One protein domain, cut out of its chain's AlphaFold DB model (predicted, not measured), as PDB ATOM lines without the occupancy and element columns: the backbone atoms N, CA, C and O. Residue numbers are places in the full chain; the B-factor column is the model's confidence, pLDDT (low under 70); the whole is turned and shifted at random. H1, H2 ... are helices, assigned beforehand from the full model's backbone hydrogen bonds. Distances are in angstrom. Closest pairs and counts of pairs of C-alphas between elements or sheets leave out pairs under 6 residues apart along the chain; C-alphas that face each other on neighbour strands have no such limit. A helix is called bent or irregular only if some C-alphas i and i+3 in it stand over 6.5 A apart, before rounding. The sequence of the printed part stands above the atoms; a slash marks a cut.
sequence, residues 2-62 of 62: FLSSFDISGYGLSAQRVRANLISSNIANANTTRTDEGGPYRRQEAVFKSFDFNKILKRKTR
ATOM      1  N   PHE A   2     -18.923  18.826 -29.203       61.81
ATOM      2  CA  PHE A   2     -18.923  20.047 -30.045       61.81
ATOM      3  C   PHE A   2     -17.532  20.686 -30.238       61.81
ATOM      4  O   PHE A   2     -17.163  21.025 -31.359       61.81
ATOM      5  N   LEU A   3     -16.731  20.792 -29.168       66.38
ATOM      6  CA  LEU A   3     -15.377  21.370 -29.228       66.38
ATOM      7  C   LEU A   3     -14.448  20.601 -30.189       66.38
ATOM      8  O   LEU A   3     -13.691  21.214 -30.932       66.38
ATOM      9  N   SER A   4     -14.590  19.272 -30.269       79.81
ATOM     10  CA  SER A   4     -13.807  18.427 -31.182       79.81
ATOM     11  C   SER A   4     -14.082  18.703 -32.663       79.81
ATOM     12  O   SER A   4     -13.164  18.621 -33.471       79.81
ATOM     13  N   SER A   5     -15.318  19.048 -33.043       84.00
ATOM     14  CA  SER A   5     -15.638  19.378 -34.439       84.00
ATOM     15  C   SER A   5     -15.043  20.722 -34.854       84.00
ATOM     16  O   SER A   5     -14.568  20.864 -35.979       84.00
ATOM     17  N   PHE A   6     -15.021  21.701 -33.943       89.12
ATOM     18  CA  PHE A   6     -14.363  22.983 -34.192       89.12
ATOM     19  C   PHE A   6     -12.844  22.824 -34.301       89.12
ATOM     20  O   PHE A   6     -12.243  23.400 -35.203       89.12
ATOM     21  N   ASP A   7     -12.237  21.984 -33.457       87.88
ATOM     22  CA  ASP A   7     -10.810  21.661 -33.544       87.88
ATOM     23  C   ASP A   7     -10.456  21.035 -34.904       87.88
ATOM     24  O   ASP A   7      -9.506  21.473 -35.551       87.88
ATOM     25  N   ILE A   8     -11.233  20.050 -35.377       88.62
ATOM     26  CA  ILE A   8     -11.020  19.411 -36.689       88.62
ATOM     27  C   ILE A   8     -11.116  20.444 -37.820       88.62
ATOM     28  O   ILE A   8     -10.229  20.505 -38.674       88.62
ATOM     29  N   SER A   9     -12.154  21.283 -37.805       92.69
ATOM     30  CA  SER A   9     -12.310  22.373 -38.774       92.69
ATOM     31  C   SER A   9     -11.147  23.362 -38.709       92.69
ATOM     32  O   SER A   9     -10.624  23.762 -39.746       92.69
ATOM     33  N   GLY A  10     -10.683  23.705 -37.505       93.00
ATOM     34  CA  GLY A  10      -9.513  24.548 -37.278       93.00
ATOM     35  C   GLY A  10      -8.244  23.957 -37.895       93.00
ATOM     36  O   GLY A  10      -7.567  24.643 -38.659       93.00
ATOM     37  N   TYR A  11      -7.963  22.670 -37.657       92.06
ATOM     38  CA  TYR A  11      -6.841  21.968 -38.291       92.06
ATOM     39  C   TYR A  11      -6.952  21.970 -39.820       92.06
ATOM     40  O   TYR A  11      -5.957  22.220 -40.504       92.06
ATOM     41  N   GLY A  12      -8.155  21.749 -40.361       93.19
ATOM     42  CA  GLY A  12      -8.417  21.822 -41.798       93.19
ATOM     43  C   GLY A  12      -8.128  23.208 -42.380       93.19
ATOM     44  O   GLY A  12      -7.405  23.325 -43.370       93.19
ATOM     45  N   LEU A  13      -8.622  24.270 -41.737       96.50
ATOM     46  CA  LEU A  13      -8.383  25.655 -42.156       96.50
ATOM     47  C   LEU A  13      -6.897  26.026 -42.087       96.50
ATOM     48  O   LEU A  13      -6.374  26.647 -43.015       96.50
ATOM     49  N   SER A  14      -6.193  25.615 -41.029       95.62
ATOM     50  CA  SER A  14      -4.745  25.808 -40.912       95.62
ATOM     51  C   SER A  14      -3.983  25.094 -42.030       95.62
ATOM     52  O   SER A  14      -3.101  25.698 -42.642       95.62
ATOM     53  N   ALA A  15      -4.347  23.851 -42.356       96.50
ATOM     54  CA  ALA A  15      -3.737  23.107 -43.457       96.50
ATOM     55  C   ALA A  15      -3.970  23.793 -44.815       96.50
ATOM     56  O   ALA A  15      -3.040  23.932 -45.613       96.50
ATOM     57  N   GLN A  16      -5.183  24.296 -45.067       97.31
ATOM     58  CA  GLN A  16      -5.484  25.027 -46.301       97.31
ATOM     59  C   GLN A  16      -4.763  26.377 -46.379       97.31
ATOM     60  O   GLN A  16      -4.314  26.757 -47.458       97.31
ATOM     61  N   ARG A  17      -4.562  27.075 -45.253       97.88
ATOM     62  CA  ARG A  17      -3.733  28.292 -45.215       97.88
ATOM     63  C   ARG A  17      -2.298  28.006 -45.661       97.88
ATOM     64  O   ARG A  17      -1.751  28.760 -46.458       97.88
ATOM     65  N   VAL A  18      -1.704  26.906 -45.191       97.69
ATOM     66  CA  VAL A  18      -0.364  26.482 -45.634       97.69
ATOM     67  C   VAL A  18      -0.348  26.238 -47.143       97.69
ATOM     68  O   VAL A  18       0.542  26.732 -47.833       97.69
ATOM     69  N   ARG A  19      -1.359  25.542 -47.678       97.81
ATOM     70  CA  ARG A  19      -1.487  25.312 -49.124       97.81
ATOM     71  C   ARG A  19      -1.601  26.617 -49.915       97.81
ATOM     72  O   ARG A  19      -0.936  26.754 -50.936       97.81
ATOM     73  N   ALA A  20      -2.399  27.575 -49.443       98.31
ATOM     74  CA  ALA A  20      -2.549  28.879 -50.086       98.31
ATOM     75  C   ALA A  20      -1.221  29.655 -50.124       98.31
ATOM     76  O   ALA A  20      -0.838  30.167 -51.175       98.31
ATOM     77  N   ASN A  21      -0.480  29.668 -49.013       98.25
ATOM     78  CA  ASN A  21       0.840  30.297 -48.946       98.25
ATOM     79  C   ASN A  21       1.831  29.641 -49.917       98.25
ATOM     80  O   ASN A  21       2.586  30.334 -50.594       98.25
ATOM     81  N   LEU A  22       1.802  28.310 -50.021       97.94
ATOM     82  CA  LEU A  22       2.662  27.567 -50.936       97.94
ATOM     83  C   LEU A  22       2.334  27.891 -52.402       97.94
ATOM     84  O   LEU A  22       3.239  28.129 -53.198       97.94
ATOM     85  N   ILE A  23       1.047  27.959 -52.758       98.19
ATOM     86  CA  ILE A  23       0.609  28.371 -54.100       98.19
ATOM     87  C   ILE A  23       1.076  29.799 -54.399       98.19
ATOM     88  O   ILE A  23       1.619  30.049 -55.471       98.19
ATOM     89  N   SER A  24       0.915  30.721 -53.447       98.25
ATOM     90  CA  SER A  24       1.388  32.100 -53.592       98.25
ATOM     91  C   SER A  24       2.902  32.158 -53.819       98.25
ATOM     92  O   SER A  24       3.351  32.841 -54.738       98.25
ATOM     93  N   SER A  25       3.681  31.380 -53.061       97.50
ATOM     94  CA  SER A  25       5.132  31.271 -53.241       97.50
ATOM     95  C   SER A  25       5.508  30.713 -54.617       97.50
ATOM     96  O   SER A  25       6.384  31.270 -55.277       97.50
ATOM     97  N   ASN A  26       4.809  29.675 -55.092       97.50
ATOM     98  CA  ASN A  26       5.023  29.129 -56.432       97.50
ATOM     99  C   ASN A  26       4.782  30.179 -57.524       97.50
ATOM    100  O   ASN A  26       5.570  30.273 -58.459       97.50
ATOM    101  N   ILE A  27       3.704  30.964 -57.409       97.50
ATOM    102  CA  ILE A  27       3.373  32.024 -58.373       97.50
ATOM    103  C   ILE A  27       4.441  33.120 -58.340       97.50
ATOM    104  O   ILE A  27       4.941  33.516 -59.390       97.50
ATOM    105  N   ALA A  28       4.821  33.575 -57.145       96.62
ATOM    106  CA  ALA A  28       5.819  34.625 -56.971       96.62
ATOM    107  C   ALA A  28       7.188  34.245 -57.561       96.62
ATOM    108  O   ALA A  28       7.892  35.109 -58.074       96.62
ATOM    109  N   ASN A  29       7.546  32.958 -57.526       96.00
ATOM    110  CA  ASN A  29       8.845  32.460 -57.979       96.00
ATOM    111  C   ASN A  29       8.808  31.751 -59.342       96.00
ATOM    112  O   ASN A  29       9.821  31.192 -59.760       96.00
ATOM    113  N   ALA A  30       7.680  31.768 -60.057       95.62
ATOM    114  CA  ALA A  30       7.490  30.982 -61.282       95.62
ATOM    115  C   ALA A  30       8.529  31.276 -62.382       95.62
ATOM    116  O   ALA A  30       8.854  30.392 -63.170       95.62
ATOM    117  N   ASN A  31       9.070  32.497 -62.410       95.25
ATOM    118  CA  ASN A  31      10.054  32.948 -63.398       95.25
ATOM    119  C   ASN A  31      11.483  33.060 -62.833       95.25
ATOM    120  O   ASN A  31      12.375  33.573 -63.508       95.25
ATOM    121  N   THR A  32      11.722  32.611 -61.599       94.81
ATOM    122  CA  THR A  32      13.039  32.707 -60.962       94.81
ATOM    123  C   THR A  32      13.974  31.653 -61.554       94.81
ATOM    124  O   THR A  32      13.784  30.456 -61.351       94.81
ATOM    125  N   THR A  33      15.008  32.088 -62.281       92.25
ATOM    126  CA  THR A  33      16.005  31.210 -62.933       92.25
ATOM    127  C   THR A  33      17.312  31.065 -62.152       92.25
ATOM    128  O   THR A  33      18.151  30.233 -62.503       92.25
ATOM    129  N   ARG A  34      17.489  31.864 -61.094       90.25
ATOM    130  CA  ARG A  34      18.635  31.821 -60.184       90.25
ATOM    131  C   ARG A  34      18.132  31.842 -58.742       90.25
ATOM    132  O   ARG A  34      17.728  32.890 -58.251       90.25
ATOM    133  N   THR A  35      18.147  30.683 -58.099       90.19
ATOM    134  CA  THR A  35      17.954  30.530 -56.653       90.19
ATOM    135  C   THR A  35      19.303  30.513 -55.928       90.19
ATOM    136  O   THR A  35      20.346  30.310 -56.555       90.19
ATOM    137  N   ASP A  36      19.282  30.678 -54.604       86.12
ATOM    138  CA  ASP A  36      20.476  30.571 -53.747       86.12
ATOM    139  C   ASP A  36      21.122  29.175 -53.804       86.12
ATOM    140  O   ASP A  36      22.325  29.018 -53.618       86.12
ATOM    141  N   GLU A  37      20.321  28.158 -54.118       83.44
ATOM    142  CA  GLU A  37      20.734  26.760 -54.286       83.44
ATOM    143  C   GLU A  37      21.331  26.481 -55.680       83.44
ATOM    144  O   GLU A  37      21.870  25.403 -55.924       83.44
ATOM    145  N   GLY A  38      21.254  27.454 -56.594       83.69
ATOM    146  CA  GLY A  38      21.692  27.334 -57.978       83.69
ATOM    147  C   GLY A  38      20.619  26.732 -58.891       83.69
ATOM    148  O   GLY A  38      20.174  25.600 -58.722       83.69
ATOM    149  N   GLY A  39      20.245  27.486 -59.928       89.44
ATOM    150  CA  GLY A  39      19.306  27.048 -60.966       89.44
ATOM    151  C   GLY A  39      17.883  27.597 -60.809       89.44
ATOM    152  O   GLY A  39      17.639  28.470 -59.973       89.44
ATOM    153  N   PRO A  40      16.947  27.150 -61.665       94.38
ATOM    154  CA  PRO A  40      15.582  27.653 -61.674       94.38
ATOM    155  C   PRO A  40      14.757  27.123 -60.503       94.38
ATOM    156  O   PRO A  40      14.943  25.995 -60.038       94.38
ATOM    157  N   TYR A  41      13.790  27.930 -60.075       95.56
ATOM    158  CA  TYR A  41      12.840  27.566 -59.036       95.56
ATOM    159  C   TYR A  41      12.049  26.312 -59.418       95.56
ATOM    160  O   TYR A  41      11.604  26.139 -60.556       95.56
ATOM    161  N   ARG A  42      11.835  25.438 -58.432       94.38
ATOM    162  CA  ARG A  42      11.019  24.233 -58.573       94.38
ATOM    163  C   ARG A  42       9.745  24.392 -57.763       94.38
ATOM    164  O   ARG A  42       9.800  24.599 -56.552       94.38
ATOM    165  N   ARG A  43       8.602  24.257 -58.440       95.44
ATOM    166  CA  ARG A  43       7.290  24.314 -57.790       95.44
ATOM    167  C   ARG A  43       7.197  23.277 -56.673       95.44
ATOM    168  O   ARG A  43       7.606  22.129 -56.850       95.44
ATOM    169  N   GLN A  44       6.602  23.677 -55.562       96.31
ATOM    170  CA  GLN A  44       6.322  22.796 -54.437       96.31
ATOM    171  C   GLN A  44       4.836  22.418 -54.418       96.31
ATOM    172  O   GLN A  44       4.004  23.081 -55.043       96.31
ATOM    173  N   GLU A  45       4.484  21.352 -53.701       96.94
ATOM    174  CA  GLU A  45       3.096  20.937 -53.505       96.94
ATOM    175  C   GLU A  45       2.868  20.491 -52.060       96.94
ATOM    176  O   GLU A  45       3.696  19.809 -51.457       96.94
ATOM    177  N   ALA A  46       1.721  20.875 -51.501       96.38
ATOM    178  CA  ALA A  46       1.306  20.420 -50.184       96.38
ATOM    179  C   ALA A  46       0.714  19.004 -50.262       96.38
ATOM    180  O   ALA A  46      -0.295  18.789 -50.935       96.38
ATOM    181  N   VAL A  47       1.297  18.072 -49.504       96.94
ATOM    182  CA  VAL A  47       0.785  16.709 -49.315       96.94
ATOM    183  C   VAL A  47       0.245  16.574 -47.895       96.94
ATOM    184  O   VAL A  47       0.966  16.795 -46.922       96.94
ATOM    185  N   PHE A  48      -1.031  16.214 -47.765       95.44
ATOM    186  CA  PHE A  48      -1.671  16.035 -46.463       95.44
ATOM    187  C   PHE A  48      -1.650  14.577 -46.017       95.44
ATOM    188  O   PHE A  48      -1.769  13.656 -46.822       95.44
ATOM    189  N   LYS A  49      -1.544  14.380 -44.703       94.44
ATOM    190  CA  LYS A  49      -1.606  13.070 -44.062       94.44
ATOM    191  C   LYS A  49      -2.574  13.120 -42.888       94.44
ATOM    192  O   LYS A  49      -2.573  14.081 -42.119       94.44
ATOM    193  N   SER A  50      -3.383  12.078 -42.747       91.00
ATOM    194  CA  SER A  50      -4.246  11.906 -41.585       91.00
ATOM    195  C   SER A  50      -3.454  11.403 -40.376       91.00
ATOM    196  O   SER A  50      -2.428  10.729 -40.491       91.00
ATOM    197  N   PHE A  51      -3.945  11.732 -39.191       87.62
ATOM    198  CA  PHE A  51      -3.439  11.217 -37.927       87.62
ATOM    199  C   PHE A  51      -4.617  10.879 -37.013       87.62
ATOM    200  O   PHE A  51      -5.721  11.395 -37.194       87.62
ATOM    201  N   ASP A  52      -4.384  10.017 -36.024       89.38
ATOM    202  CA  ASP A  52      -5.406   9.686 -35.033       89.38
ATOM    203  C   ASP A  52      -5.658  10.887 -34.109       89.38
ATOM    204  O   ASP A  52      -4.884  11.183 -33.193       89.38
ATOM    205  N   PHE A  53      -6.765  11.581 -34.365       84.31
ATOM    206  CA  PHE A  53      -7.185  12.753 -33.608       84.31
ATOM    207  C   PHE A  53      -7.495  12.425 -32.140       84.31
ATOM    208  O   PHE A  53      -7.188  13.221 -31.249       84.31
ATOM    209  N   ASN A  54      -8.018  11.228 -31.852       85.50
ATOM    210  CA  ASN A  54      -8.349  10.824 -30.484       85.50
ATOM    211  C   ASN A  54      -7.089  10.680 -29.627       85.50
ATOM    212  O   ASN A  54      -7.103  11.030 -28.443       85.50
ATOM    213  N   LYS A  55      -5.980  10.218 -30.219       86.31
ATOM    214  CA  LYS A  55      -4.674  10.177 -29.548       86.31
ATOM    215  C   LYS A  55      -4.197  11.577 -29.151       86.31
ATOM    216  O   LYS A  55      -3.643  11.742 -28.065       86.31
ATOM    217  N   ILE A  56      -4.433  12.586 -29.995       83.94
ATOM    218  CA  ILE A  56      -4.060  13.980 -29.707       83.94
ATOM    219  C   ILE A  56      -4.948  14.574 -28.613       83.94
ATOM    220  O   ILE A  56      -4.426  15.182 -27.678       83.94
ATOM    221  N   LEU A  57      -6.263  14.354 -28.687       81.75
ATOM    222  CA  LEU A  57      -7.208  14.861 -27.695       81.75
ATOM    223  C   LEU A  57      -6.886  14.320 -26.294       81.75
ATOM    224  O   LEU A  57      -6.748  15.092 -25.349       81.75
ATOM    225  N   LYS A  58      -6.645  13.006 -26.178       81.19
ATOM    226  CA  LYS A  58      -6.279  12.352 -24.908       81.19
ATOM    227  C   LYS A  58      -4.977  12.881 -24.299       81.19
ATOM    228  O   LYS A  58      -4.831  12.841 -23.083       81.19
ATOM    229  N   ARG A  59      -4.039  13.371 -25.120       79.94
ATOM    230  CA  ARG A  59      -2.793  13.999 -24.649       79.94
ATOM    231  C   ARG A  59      -3.017  15.413 -24.113       79.94
ATOM    232  O   ARG A  59      -2.279  15.828 -23.239       79.94
ATOM    233  N   LYS A  60      -4.000  16.149 -24.642       68.62
ATOM    234  CA  LYS A  60      -4.296  17.539 -24.252       68.62
ATOM    235  C   LYS A  60      -5.110  17.635 -22.955       68.62
ATOM    236  O   LYS A  60      -5.109  18.678 -22.319       68.62
ATOM    237  N   THR A  61      -5.831  16.572 -22.596       67.12
ATOM    238  CA  THR A  61      -6.661  16.496 -21.379       67.12
ATOM    239  C   THR A  61      -5.909  15.918 -20.168       67.12
ATOM    240  O   THR A  61      -6.484  15.848 -19.086       67.12
ATOM    241  N   ARG A  62      -4.655  15.484 -20.338       54.44
ATOM    242  CA  ARG A  62      -3.769  15.051 -19.248       54.44
ATOM    243  C   ARG A  62      -2.812  16.159 -18.842       54.44
ATOM    244  O   ARG A  62      -2.463  16.963 -19.731       54.44
TER     245      ARG A  62
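Overview. This is residues 2 to 62 of the 62 residues of the protein "Flagellar basal-body rod protein FlgC" of Helicobacter bizzozeronii CCUG 35545 (UniProt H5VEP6). One long, straight helix, H1, makes the length of a rod; beyond its last residue the chain turns in a loop and folds back alongside it as a long link with no named element. The link leads to a short helix, H2, set crosswise near the first part of H1, and residues 34 to 39 of the loop stick out. The printed part has 61 residues with two named helices, H1 then H2, and no named strand; the class is all helix. It is extended, with a radius of gyration of the C-alphas of 17.3 A and spans of 49 by 19 by 16 A.

Arrangement. Begin with H1, residues 2 to 28, and then look for H2, residues 53 to 60. The two are near each other: their closest C-alphas are 8.3 A apart, only just beyond 8 A, and 6 pairs lie within 10 A. Residues 9 to 14, which belong to H1, stand free. In H1 and H2 every O i to N i+4 pair is within hydrogen-bond range.

Along the chain. Find C-alpha 2 at (-18.923, 20.047, -30.045); from there H1 runs 39.4 A to C-alpha 28 at (5.819, 34.625, -56.971). H2 runs from C-alpha 53 at (-7.185, 12.753, -33.608) to C-alpha 60, 10.9 A away. Neither helix is bent.

Size, cuts and confidence. Look at Thr 33 and Arg 62 for the two C-alphas farthest apart, 50.6 A. The link from H1 to H2, residues 29 to 52, is long, with 24 residues. The printed part has no cut. The mean pLDDT of the printed part is 89.9, and residues 2 to 3 and 60 to 62 are under 70.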